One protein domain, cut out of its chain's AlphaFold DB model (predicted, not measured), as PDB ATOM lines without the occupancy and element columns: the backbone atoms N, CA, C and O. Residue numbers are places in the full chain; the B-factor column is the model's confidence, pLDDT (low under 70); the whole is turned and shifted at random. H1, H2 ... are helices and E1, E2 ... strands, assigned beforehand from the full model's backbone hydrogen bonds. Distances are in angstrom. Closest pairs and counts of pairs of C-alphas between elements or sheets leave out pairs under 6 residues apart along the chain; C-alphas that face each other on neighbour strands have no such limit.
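Overview. This is residues 2 to 74 of the 196 residues of an uncharacterized protein of Candidatus Acidoferrum panamensis (UniProt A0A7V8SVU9). A long, thin, twisted ribbon of antiparallel strands: a sheet of three strands, E1, E2 and E5, makes one half of the length, and the two-stranded hairpin of E3 and E4 makes the other half, joined end to end where E2 runs on into E3. The short helix H1 packs by its end at Val 7 on E4 of the hairpin, and a long looped link, residues 8 to 22, leads from H1 to E1. The printed part has 73 residues with one named helix and five named strands, in the order H1, E1, E2, E3, E4, E5; the class is mostly strand, the larger sheet has the order E1, E2, E5, and both sheets are antiparallel. The whole is only just extended, close to loose, with a radius of gyration of the C-alphas of 17.2 A, and its spans of 60 by 22 by 13 A make it a rod.

Along the chain. In the sheet of three strands, E1 is residues 23 to 31, 23.6 A from first to last C-alpha, and begins with C-alpha 23 at (-38.282, 37.118, -4.348). E2, residues 36 to 44, is 26.2 A long; E1 and E2, with 9 residues each, are the longest strands by residues. E5, residues 67 to 72, is 15.5 A long and ends with C-alpha 72 at (-29.389, 19.319, -5.632). In the other sheet, E3 is residues 46 to 53, 21.6 A long, and E4 is residues 56 to 63, 22.4 A long. H1 is residues 4 to 7, 5.4 A long, from C-alpha 4 at (-36.577, 45.598, 5.606).

Arrangement. The sheet of three strands is twisted, its C-alphas lying up to 5.2 A off its best plane. E2 is its inner strand, and E1 and E5 are its edge strands. E1 and E2 form a hairpin, antiparallel at 163 degrees between their directions; N 27 and O 40 are within hydrogen-bond range at 2.8 A, and so are N 38 and O 29 at 2.8 A. E2 and E5 are antiparallel at 152 degrees, with N 41 and O 69 at 2.8 A and N 67 and O 43 at 2.8 A, both within hydrogen-bond range. E2 runs on into E3 across a break of 1 residue, at 25 degrees, and the two meet only through their link. E3 and E4 form the second hairpin, antiparallel at 155 degrees, with N 49 and O 60 at 3.0 A and N 62 and O 47 at 2.8 A within hydrogen-bond range. The closest C-alphas of E2 and E4 are those of Tyr 44 and Val 63, 7.0 A apart. H1 and E4 have 5 pairs of C-alphas within 8 A, the closest those of Val 7 and Thr 61 at 6.2 A. H1 is not on the sheet of three strands and is apart from E2, E3 and E5. E4 and E5 are apart, though they follow each other in the chain. H1 is too short for any pair of O of residue i and N of residue i+4 inside it; its 1 pair of O i and N i+3 is not within hydrogen-bond range.

Size, cuts and confidence. The two C-alphas farthest apart are those of Asp 34 and Gly 55, 60.3 A. The first and last printed C-alphas, those of Lys 2 and Pro 74, are 31.7 A apart. The printed part has no cut. The link from H1 to E1, 15 residues, is long, and its C-alphas lie 6 to 18 A from the mean of the C-alphas; the other four links are tight. The mean pLDDT of the printed part is 78.7, and 13 residues are under 70: residues 2 to 9, residue 34, and residues 53 to 56.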
ATOM      1  N   LYS A   2     -31.179  45.004   3.188       60.06
ATOM      2  CA  LYS A   2     -31.691  46.218   2.509       60.06
ATOM      3  C   LYS A   2     -33.204  46.252   2.209       60.06
ATOM      4  O   LYS A   2     -33.722  47.326   1.941       60.06
ATOM      5  N   LEU A   3     -33.907  45.117   2.261       56.25
ATOM      6  CA  LEU A   3     -35.350  45.046   1.979       56.25
ATOM      7  C   LEU A   3     -36.220  45.513   3.158       56.25
ATOM      8  O   LEU A   3     -37.270  46.110   2.946       56.25
ATOM      9  N   ARG A   4     -35.775  45.298   4.404       61.88
ATOM     10  CA  ARG A   4     -36.577  45.598   5.606       61.88
ATOM     11  C   ARG A   4     -36.995  47.073   5.732       61.88
ATOM     12  O   ARG A   4     -38.164  47.302   6.023       61.88
ATOM     13  N   PRO A   5     -36.113  48.067   5.501       65.19
ATOM     14  CA  PRO A   5     -36.490  49.477   5.632       65.19
ATOM     15  C   PRO A   5     -37.486  49.949   4.566       65.19
ATOM     16  O   PRO A   5     -38.273  50.849   4.831       65.19
ATOM     17  N   LEU A   6     -37.447  49.349   3.371       62.81
ATOM     18  CA  LEU A   6     -38.336  49.697   2.259       62.81
ATOM     19  C   LEU A   6     -39.735  49.111   2.465       62.81
ATOM     20  O   LEU A   6     -40.730  49.787   2.233       62.81
ATOM     21  N   VAL A   7     -39.811  47.877   2.966       63.31
ATOM     22  CA  VAL A   7     -41.092  47.200   3.208       63.31
ATOM     23  C   VAL A   7     -41.860  47.818   4.380       63.31
ATOM     24  O   VAL A   7     -43.084  47.873   4.344       63.31
ATOM     25  N   GLY A   8     -41.165  48.367   5.382       61.81
ATOM     26  CA  GLY A   8     -41.801  49.061   6.509       61.81
ATOM     27  C   GLY A   8     -42.569  50.340   6.142       61.81
ATOM     28  O   GLY A   8     -43.275  50.865   6.995       61.81
ATOM     29  N   GLN A   9     -42.441  50.831   4.903       67.69
ATOM     30  CA  GLN A   9     -43.173  51.994   4.377       67.69
ATOM     31  C   GLN A   9     -44.470  51.598   3.645       67.69
ATOM     32  O   GLN A   9     -45.230  52.460   3.200       67.69
ATOM     33  N   LEU A  10     -44.730  50.295   3.487       70.69
ATOM     34  CA  LEU A  10     -45.935  49.773   2.844       70.69
ATOM     35  C   LEU A  10     -47.064  49.681   3.875       70.69
ATOM     36  O   LEU A  10     -47.180  48.684   4.587       70.69
ATOM     37  N   HIS A  11     -47.874  50.743   3.934       73.69
ATOM     38  CA  HIS A  11     -48.999  50.902   4.868       73.69
ATOM     39  C   HIS A  11     -50.376  50.551   4.278       73.69
ATOM     40  O   HIS A  11     -51.391  50.649   4.967       73.69
ATOM     41  N   HIS A  12     -50.423  50.152   3.005       75.12
ATOM     42  CA  HIS A  12     -51.637  49.696   2.329       75.12
ATOM     43  C   HIS A  12     -51.654  48.169   2.224       75.12
ATOM     44  O   HIS A  12     -50.603  47.521   2.188       75.12
ATOM     45  N   ARG A  13     -52.856  47.598   2.131       77.94
ATOM     46  CA  ARG A  13     -53.023  46.177   1.832       77.94
ATOM     47  C   ARG A  13     -52.459  45.877   0.448       77.94
ATOM     48  O   ARG A  13     -52.830  46.528  -0.528       77.94
ATOM     49  N   ILE A  14     -51.592  44.882   0.375       78.00
ATOM     50  CA  ILE A  14     -51.059  44.340  -0.864       78.00
ATOM     51  C   ILE A  14     -51.818  43.044  -1.121       78.00
ATOM     52  O   ILE A  14     -51.863  42.159  -0.269       78.00
ATOM     53  N   ASP A  15     -52.446  42.946  -2.287       78.12
ATOM     54  CA  ASP A  15     -53.103  41.714  -2.712       78.12
ATOM     55  C   ASP A  15     -52.043  40.756  -3.269       78.12
ATOM     56  O   ASP A  15     -51.721  40.778  -4.457       78.12
ATOM     57  N   PHE A  16     -51.407  40.004  -2.370       73.81
ATOM     58  CA  PHE A  16     -50.352  39.049  -2.691       73.81
ATOM     59  C   PHE A  16     -50.575  37.751  -1.908       73.81
ATOM     60  O   PHE A  16     -50.775  37.820  -0.690       73.81
ATOM     61  N   PRO A  17     -50.548  36.577  -2.563       77.50
ATOM     62  CA  PRO A  17     -50.724  35.310  -1.868       77.50
ATOM     63  C   PRO A  17     -49.615  35.100  -0.822       77.50
ATOM     64  O   PRO A  17     -48.437  35.275  -1.138       77.50
ATOM     65  N   PRO A  18     -49.950  34.735   0.427       71.06
ATOM     66  CA  PRO A  18     -48.951  34.569   1.486       71.06
ATOM     67  C   PRO A  18     -47.985  33.399   1.222       71.06
ATOM     68  O   PRO A  18     -46.866  33.381   1.732       71.06
ATOM     69  N   ASP A  19     -48.412  32.424   0.422       75.31
ATOM     70  CA  ASP A  19     -47.650  31.250   0.001       75.31
ATOM     71  C   ASP A  19     -46.756  31.500  -1.220       75.31
ATOM     72  O   ASP A  19     -45.882  30.683  -1.507       75.31
ATOM     73  N   GLU A  20     -46.905  32.632  -1.911       79.12
ATOM     74  CA  GLU A  20     -46.007  32.997  -3.002       79.12
ATOM     75  C   GLU A  20     -44.762  33.731  -2.468       79.12
ATOM     76  O   GLU A  20     -44.847  34.533  -1.532       79.12
ATOM     77  N   PRO A  21     -43.563  33.464  -3.015       83.31
ATOM     78  CA  PRO A  21     -42.374  34.223  -2.661       83.31
ATOM     79  C   PRO A  21     -42.370  35.579  -3.380       83.31
ATOM     80  O   PRO A  21     -42.540  35.662  -4.594       83.31
ATOM     81  N   ILE A  22     -42.076  36.657  -2.650       84.31
ATOM     82  CA  ILE A  22     -41.861  37.995  -3.234       84.31
ATOM     83  C   ILE A  22     -40.547  38.087  -4.016       84.31
ATOM     84  O   ILE A  22     -40.397  38.931  -4.898       84.31
ATOM     85  N   VAL A  23     -39.570  37.248  -3.664       83.00
ATOM     86  CA  VAL A  23     -38.282  37.118  -4.348       83.00
ATOM     87  C   VAL A  23     -37.854  35.661  -4.264       83.00
ATOM     88  O   VAL A  23     -37.785  35.107  -3.166       83.00
ATOM     89  N   GLN A  24     -37.494  35.078  -5.405       82.81
ATOM     90  CA  GLN A  24     -36.895  33.751  -5.494       82.81
ATOM     91  C   GLN A  24     -35.542  33.845  -6.207       82.81
ATOM     92  O   GLN A  24     -35.405  34.514  -7.231       82.81
ATOM     93  N   ILE A  25     -34.526  33.194  -5.646       85.94
ATOM     94  CA  ILE A  25     -33.165  33.160  -6.184       85.94
ATOM     95  C   ILE A  25     -32.739  31.701  -6.296       85.94
ATOM     96  O   ILE A  25     -32.801  30.967  -5.314       85.94
ATOM     97  N   VAL A  26     -32.259  31.297  -7.472       85.19
ATOM     98  CA  VAL A  26     -31.613  29.993  -7.660       85.19
ATOM     99  C   VAL A  26     -30.102  30.185  -7.593       85.19
ATOM    100  O   VAL A  26     -29.524  30.927  -8.387       85.19
ATOM    101  N   LEU A  27     -29.462  29.526  -6.632       86.94
ATOM    102  CA  LEU A  27     -28.014  29.500  -6.463       86.94
ATOM    103  C   LEU A  27     -27.483  28.179  -7.012       86.94
ATOM    104  O   LEU A  27     -27.894  27.118  -6.554       86.94
ATOM    105  N   ILE A  28     -26.573  28.254  -7.980       85.94
ATOM    106  CA  ILE A  28     -25.907  27.099  -8.593       85.94
ATOM    107  C   ILE A  28     -24.412  27.255  -8.337       85.94
ATOM    108  O   ILE A  28     -23.841  28.299  -8.655       85.94
ATOM    109  N   GLY A  29     -23.773  26.234  -7.775       84.81
ATOM    110  CA  GLY A  29     -22.343  26.277  -7.487       84.81
ATOM    111  C   GLY A  29     -21.757  24.915  -7.153       84.81
ATOM    112  O   GLY A  29     -22.399  23.887  -7.347       84.81
ATOM    113  N   PHE A  30     -20.526  24.923  -6.648       82.88
ATOM    114  CA  PHE A  30     -19.828  23.741  -6.150       82.88
ATOM    115  C   PHE A  30     -19.497  23.945  -4.677       82.88
ATOM    116  O   PHE A  30     -18.984  24.997  -4.286       82.88
ATOM    117  N   ALA A  31     -19.817  22.950  -3.856       77.94
ATOM    118  CA  ALA A  31     -19.489  22.987  -2.443       77.94
ATOM    119  C   ALA A  31     -17.982  22.767  -2.217       77.94
ATOM    120  O   ALA A  31     -17.343  22.025  -2.968       77.94
ATOM    121  N   PRO A  32     -17.393  23.377  -1.170       75.00
ATOM    122  CA  PRO A  32     -15.974  23.221  -0.866       75.00
ATOM    123  C   PRO A  32     -15.572  21.757  -0.627       75.00
ATOM    124  O   PRO A  32     -16.368  20.967  -0.122       75.00
ATOM    125  N   ARG A  33     -14.287  21.445  -0.850       73.50
ATOM    126  CA  ARG A  33     -13.661  20.144  -0.520       73.50
ATOM    127  C   ARG A  33     -14.264  18.956  -1.282       73.50
ATOM    128  O   ARG A  33     -14.580  17.936  -0.674       73.50
ATOM    129  N   ASP A  34     -14.426  19.103  -2.594       66.25
ATOM    130  CA  ASP A  34     -14.817  18.021  -3.508       66.25
ATOM    131  C   ASP A  34     -16.205  17.408  -3.226       66.25
ATOM    132  O   ASP A  34     -16.504  16.293  -3.656       66.25
ATOM    133  N   TYR A  35     -17.080  18.126  -2.511       72.38
ATOM    134  CA  TYR A  35     -18.438  17.650  -2.217       72.38
ATOM    135  C   TYR A  35     -19.321  17.593  -3.477       72.38
ATOM    136  O   TYR A  35     -20.240  16.777  -3.566       72.38
ATOM    137  N   GLY A  36     -18.987  18.400  -4.490       78.88
ATOM    138  CA  GLY A  36     -19.622  18.395  -5.803       78.88
ATOM    139  C   GLY A  36     -20.604  19.552  -6.006       78.88
ATOM    140  O   GLY A  36     -20.613  20.508  -5.227       78.88
ATOM    141  N   PRO A  37     -21.399  19.507  -7.090       83.50
ATOM    142  CA  PRO A  37     -22.316  20.586  -7.420       83.50
ATOM    143  C   PRO A  37     -23.484  20.650  -6.436       83.50
ATOM    144  O   PRO A  37     -23.998  19.621  -5.998       83.50
ATOM    145  N   GLU A  38     -23.936  21.868  -6.156       86.69
ATOM    146  CA  GLU A  38     -25.106  22.169  -5.344       86.69
ATOM    147  C   GLU A  38     -26.022  23.159  -6.056       86.69
ATOM    148  O   GLU A  38     -25.575  24.101  -6.719       86.69
ATOM    149  N   VAL A  39     -27.323  22.950  -5.876       86.94
ATOM    150  CA  VAL A  39     -28.356  23.873  -6.331       86.94
ATOM    151  C   VAL A  39     -29.288  24.157  -5.166       86.94
ATOM    152  O   VAL A  39     -29.801  23.230  -4.544       86.94
ATOM    153  N   TRP A  40     -29.526  25.436  -4.892       88.00
ATOM    154  CA  TRP A  40     -30.396  25.899  -3.814       88.00
ATOM    155  C   TRP A  40     -31.421  26.895  -4.346       88.00
ATOM    156  O   TRP A  40     -31.070  27.801  -5.099       88.00
ATOM    157  N   ALA A  41     -32.673  26.764  -3.918       88.44
ATOM    158  CA  ALA A  41     -33.663  27.827  -4.024       88.44
ATOM    159  C   ALA A  41     -33.680  28.631  -2.718       88.44
ATOM    160  O   ALA A  41     -33.710  28.058  -1.627       88.44
ATOM    161  N   VAL A  42     -33.640  29.955  -2.840       90.12
ATOM    162  CA  VAL A  42     -33.754  30.900  -1.727       90.12
ATOM    163  C   VAL A  42     -34.981  31.764  -1.952       90.12
ATOM    164  O   VAL A  42     -35.052  32.498  -2.937       90.12
ATOM    165  N   GLU A  43     -35.926  31.697  -1.026       89.88
ATOM    166  CA  GLU A  43     -37.239  32.328  -1.142       89.88
ATOM    167  C   GLU A  43     -37.460  33.322  -0.010       89.88
ATOM    168  O   GLU A  43     -37.225  33.024   1.161       89.88
ATOM    169  N   TYR A  44     -37.915  34.523  -0.352       87.38
ATOM    170  CA  TYR A  44     -38.370  35.517   0.612       87.38
ATOM    171  C   TYR A  44     -39.882  35.639   0.507       87.38
ATOM    172  O   TYR A  44     -40.399  35.869  -0.580       87.38
ATOM    173  N   HIS A  45     -40.565  35.554   1.644       86.88
ATOM    174  CA  HIS A  45     -42.006  35.776   1.759       86.88
ATOM    175  C   HIS A  45     -42.284  37.063   2.533       86.88
ATOM    176  O   HIS A  45     -41.401  37.599   3.217       86.88
ATOM    177  N   MET A  46     -43.517  37.549   2.447       87.00
ATOM    178  CA  MET A  46     -43.996  38.641   3.284       87.00
ATOM    179  C   MET A  46     -45.304  38.276   3.970       87.00
ATOM    180  O   MET A  46     -46.115  37.537   3.429       87.00
ATOM    181  N   GLU A  47     -45.503  38.847   5.149       86.06
ATOM    182  CA  GLU A  47     -46.769  38.823   5.871       86.06
ATOM    183  C   GLU A  47     -47.262  40.258   6.055       86.06
ATOM    184  O   GLU A  47     -46.459  41.190   6.199       86.06
ATOM    185  N   GLN A  48     -48.582  40.431   6.061       82.94
ATOM    186  CA  GLN A  48     -49.229  41.686   6.414       82.94
ATOM    187  C   GLN A  48     -50.171  41.464   7.593       82.94
ATOM    188  O   GLN A  48     -51.010  40.568   7.563       82.94
ATOM    189  N   GLU A  49     -50.032  42.301   8.613       85.31
ATOM    190  CA  GLU A  49     -50.904  42.321   9.784       85.31
ATOM    191  C   GLU A  49     -51.623  43.670   9.845       85.31
ATOM    192  O   GLU A  49     -51.013  44.717   9.617       85.31
ATOM    193  N   GLU A  50     -52.919  43.651  10.130       83.50
ATOM    194  CA  GLU A  50     -53.684  44.869  10.375       83.50
ATOM    195  C   GLU A  50     -53.419  45.350  11.803       83.50
ATOM    196  O   GLU A  50     -53.647  44.627  12.774       83.50
ATOM    197  N   VAL A  51     -52.910  46.574  11.935       81.75
ATOM    198  CA  VAL A  51     -52.578  47.174  13.225       81.75
ATOM    199  C   VAL A  51     -53.492  48.366  13.460       81.75
ATOM    200  O   VAL A  51     -53.489  49.336  12.703       81.75
ATOM    201  N   SER A  52     -54.249  48.314  14.554       77.25
ATOM    202  CA  SER A  52     -55.067  49.429  15.025       77.25
ATOM    203  C   SER A  52     -54.379  50.122  16.201       77.25
ATOM    204  O   SER A  52     -54.276  49.555  17.294       77.25
ATOM    205  N   THR A  53     -53.950  51.370  16.020       65.94
ATOM    206  CA  THR A  53     -53.439  52.200  17.126       65.94
ATOM    207  C   THR A  53     -54.109  53.565  17.111       65.94
ATOM    208  O   THR A  53     -54.062  54.274  16.116       65.94
ATOM    209  N   ARG A  54     -54.719  53.954  18.240       61.59
ATOM    210  CA  ARG A  54     -55.288  55.300  18.474       61.59
ATOM    211  C   ARG A  54     -56.233  55.816  17.368       61.59
ATOM    212  O   ARG A  54     -56.264  57.011  17.110       61.59
ATOM    213  N   GLY A  55     -57.043  54.933  16.780       64.06
ATOM    214  CA  GLY A  55     -58.085  55.301  15.812       64.06
ATOM    215  C   GLY A  55     -57.642  55.323  14.349       64.06
ATOM    216  O   GLY A  55     -58.457  55.656  13.496       64.06
ATOM    217  N   GLU A  56     -56.397  54.943  14.054       66.31
ATOM    218  CA  GLU A  56     -55.914  54.733  12.688       66.31
ATOM    219  C   GLU A  56     -55.665  53.236  12.458       66.31
ATOM    220  O   GLU A  56     -54.956  52.580  13.232       66.31
ATOM    221  N   GLU A  57     -56.288  52.703  11.407       75.81
ATOM    222  CA  GLU A  57     -56.084  51.348  10.894       75.81
ATOM    223  C   GLU A  57     -55.047  51.414   9.773       75.81
ATOM    224  O   GLU A  57     -55.226  52.133   8.786       75.81
ATOM    225  N   TYR A  58     -53.940  50.691   9.923       77.81
ATOM    226  CA  TYR A  58     -52.942  50.568   8.866       77.81
ATOM    227  C   TYR A  58     -52.401  49.145   8.781       77.81
ATOM    228  O   TYR A  58     -52.425  48.379   9.744       77.81
ATOM    229  N   TRP A  59     -51.873  48.796   7.612       80.50
ATOM    230  CA  TRP A  59     -51.255  47.494   7.388       80.50
ATOM    231  C   TRP A  59     -49.767  47.559   7.719       80.50
ATOM    232  O   TRP A  59     -49.043  48.432   7.238       80.50
ATOM    233  N   GLN A  60     -49.294  46.633   8.545       81.44
ATOM    234  CA  GLN A  60     -47.880  46.442   8.817       81.44
ATOM    235  C   GLN A  60     -47.351  45.284   7.970       81.44
ATOM    236  O   GLN A  60     -47.673  44.125   8.216       81.44
ATOM    237  N   THR A  61     -46.489  45.593   7.000       82.81
ATOM    238  CA  THR A  61     -45.840  44.584   6.149       82.81
ATOM    239  C   THR A  61     -44.498  44.150   6.744       82.81
ATOM    240  O   THR A  61     -43.667  44.985   7.113       82.81
ATOM    241  N   ARG A  62     -44.244  42.840   6.823       83.81
ATOM    242  CA  ARG A  62     -42.985  42.267   7.328       83.81
ATOM    243  C   ARG A  62     -42.435  41.250   6.334       83.81
ATOM    244  O   ARG A  62     -43.126  40.318   5.953       83.81
ATOM    245  N   VAL A  63     -41.164  41.401   5.953       83.81
ATOM    246  CA  VAL A  63     -40.444  40.372   5.181       83.81
ATOM    247  C   VAL A  63     -39.957  39.284   6.131       83.81
ATOM    248  O   VAL A  63     -39.250  39.574   7.107       83.81
ATOM    249  N   LEU A  64     -40.311  38.040   5.824       85.50
ATOM    250  CA  LEU A  64     -39.908  36.864   6.581       85.50
ATOM    251  C   LEU A  64     -38.427  36.535   6.363       85.50
ATOM    252  O   LEU A  64     -37.742  37.083   5.493       85.50
ATOM    253  N   ARG A  65     -37.890  35.650   7.209       87.06
ATOM    254  CA  ARG A  65     -36.541  35.115   6.987       87.06
ATOM    255  C   ARG A  65     -36.526  34.286   5.697       87.06
ATOM    256  O   ARG A  65     -37.534  33.644   5.413       87.06
ATOM    257  N   PRO A  66     -35.407  34.283   4.949       88.50
ATOM    258  CA  PRO A  66     -35.311  33.480   3.744       88.50
ATOM    259  C   PRO A  66     -35.499  31.996   4.058       88.50
ATOM    260  O   PRO A  66     -34.907  31.483   5.014       88.50
ATOM    261  N   HIS A  67     -36.310  31.330   3.244       88.75
ATOM    262  CA  HIS A  67     -36.431  29.883   3.201       88.75
ATOM    263  C   HIS A  67     -35.382  29.333   2.229       88.75
ATOM    264  O   HIS A  67     -35.178  29.901   1.156       88.75
ATOM    265  N   PHE A  68     -34.693  28.260   2.617       89.38
ATOM    266  CA  PHE A  68     -33.654  27.625   1.806       89.38
ATOM    267  C   PHE A  68     -34.060  26.189   1.503       89.38
ATOM    268  O   PHE A  68     -34.176  25.380   2.423       89.38
ATOM    269  N   THR A  69     -34.197  25.873   0.220       87.56
ATOM    270  CA  THR A  69     -34.510  24.524  -0.256       87.56
ATOM    271  C   THR A  69     -33.336  24.007  -1.070       87.56
ATOM    272  O   THR A  69     -32.969  24.610  -2.081       87.56
ATOM    273  N   GLN A  70     -32.732  22.895  -0.646       85.75
ATOM    274  CA  GLN A  70     -31.713  22.221  -1.448       85.75
ATOM    275  C   GLN A  70     -32.402  21.484  -2.595       85.75
ATOM    276  O   GLN A  70     -33.176  20.557  -2.377       85.75
ATOM    277  N   LEU A  71     -32.128  21.917  -3.820       83.69
ATOM    278  CA  LEU A  71     -32.639  21.295  -5.036       83.69
ATOM    279  C   LEU A  71     -31.705  20.181  -5.532       83.69
ATOM    280  O   LEU A  71     -32.160  19.204  -6.120       83.69
ATOM    281  N   TYR A  72     -30.397  20.323  -5.296       83.50
ATOM    282  CA  TYR A  72     -29.389  19.319  -5.632       83.50
ATOM    283  C   TYR A  72     -28.178  19.404  -4.676       83.50
ATOM    284  O   TYR A  72     -27.793  20.520  -4.312       83.50
ATOM    285  N   PRO A  73     -27.525  18.278  -4.318       78.75
ATOM    286  CA  PRO A  73     -27.931  16.900  -4.602       78.75
ATOM    287  C   PRO A  73     -29.241  16.537  -3.890       78.75
ATOM    288  O   PRO A  73     -29.571  17.138  -2.870       78.75
ATOM    289  N   PRO A  74     -30.009  15.574  -4.422       74.06
ATOM    290  CA  PRO A  74     -31.230  15.133  -3.767       74.06
ATOM    291  C   PRO A  74     -30.894  14.396  -2.461       74.06
ATOM    292  O   PRO A  74     -29.747  13.990  -2.236       74.06
TER     293      PRO A  74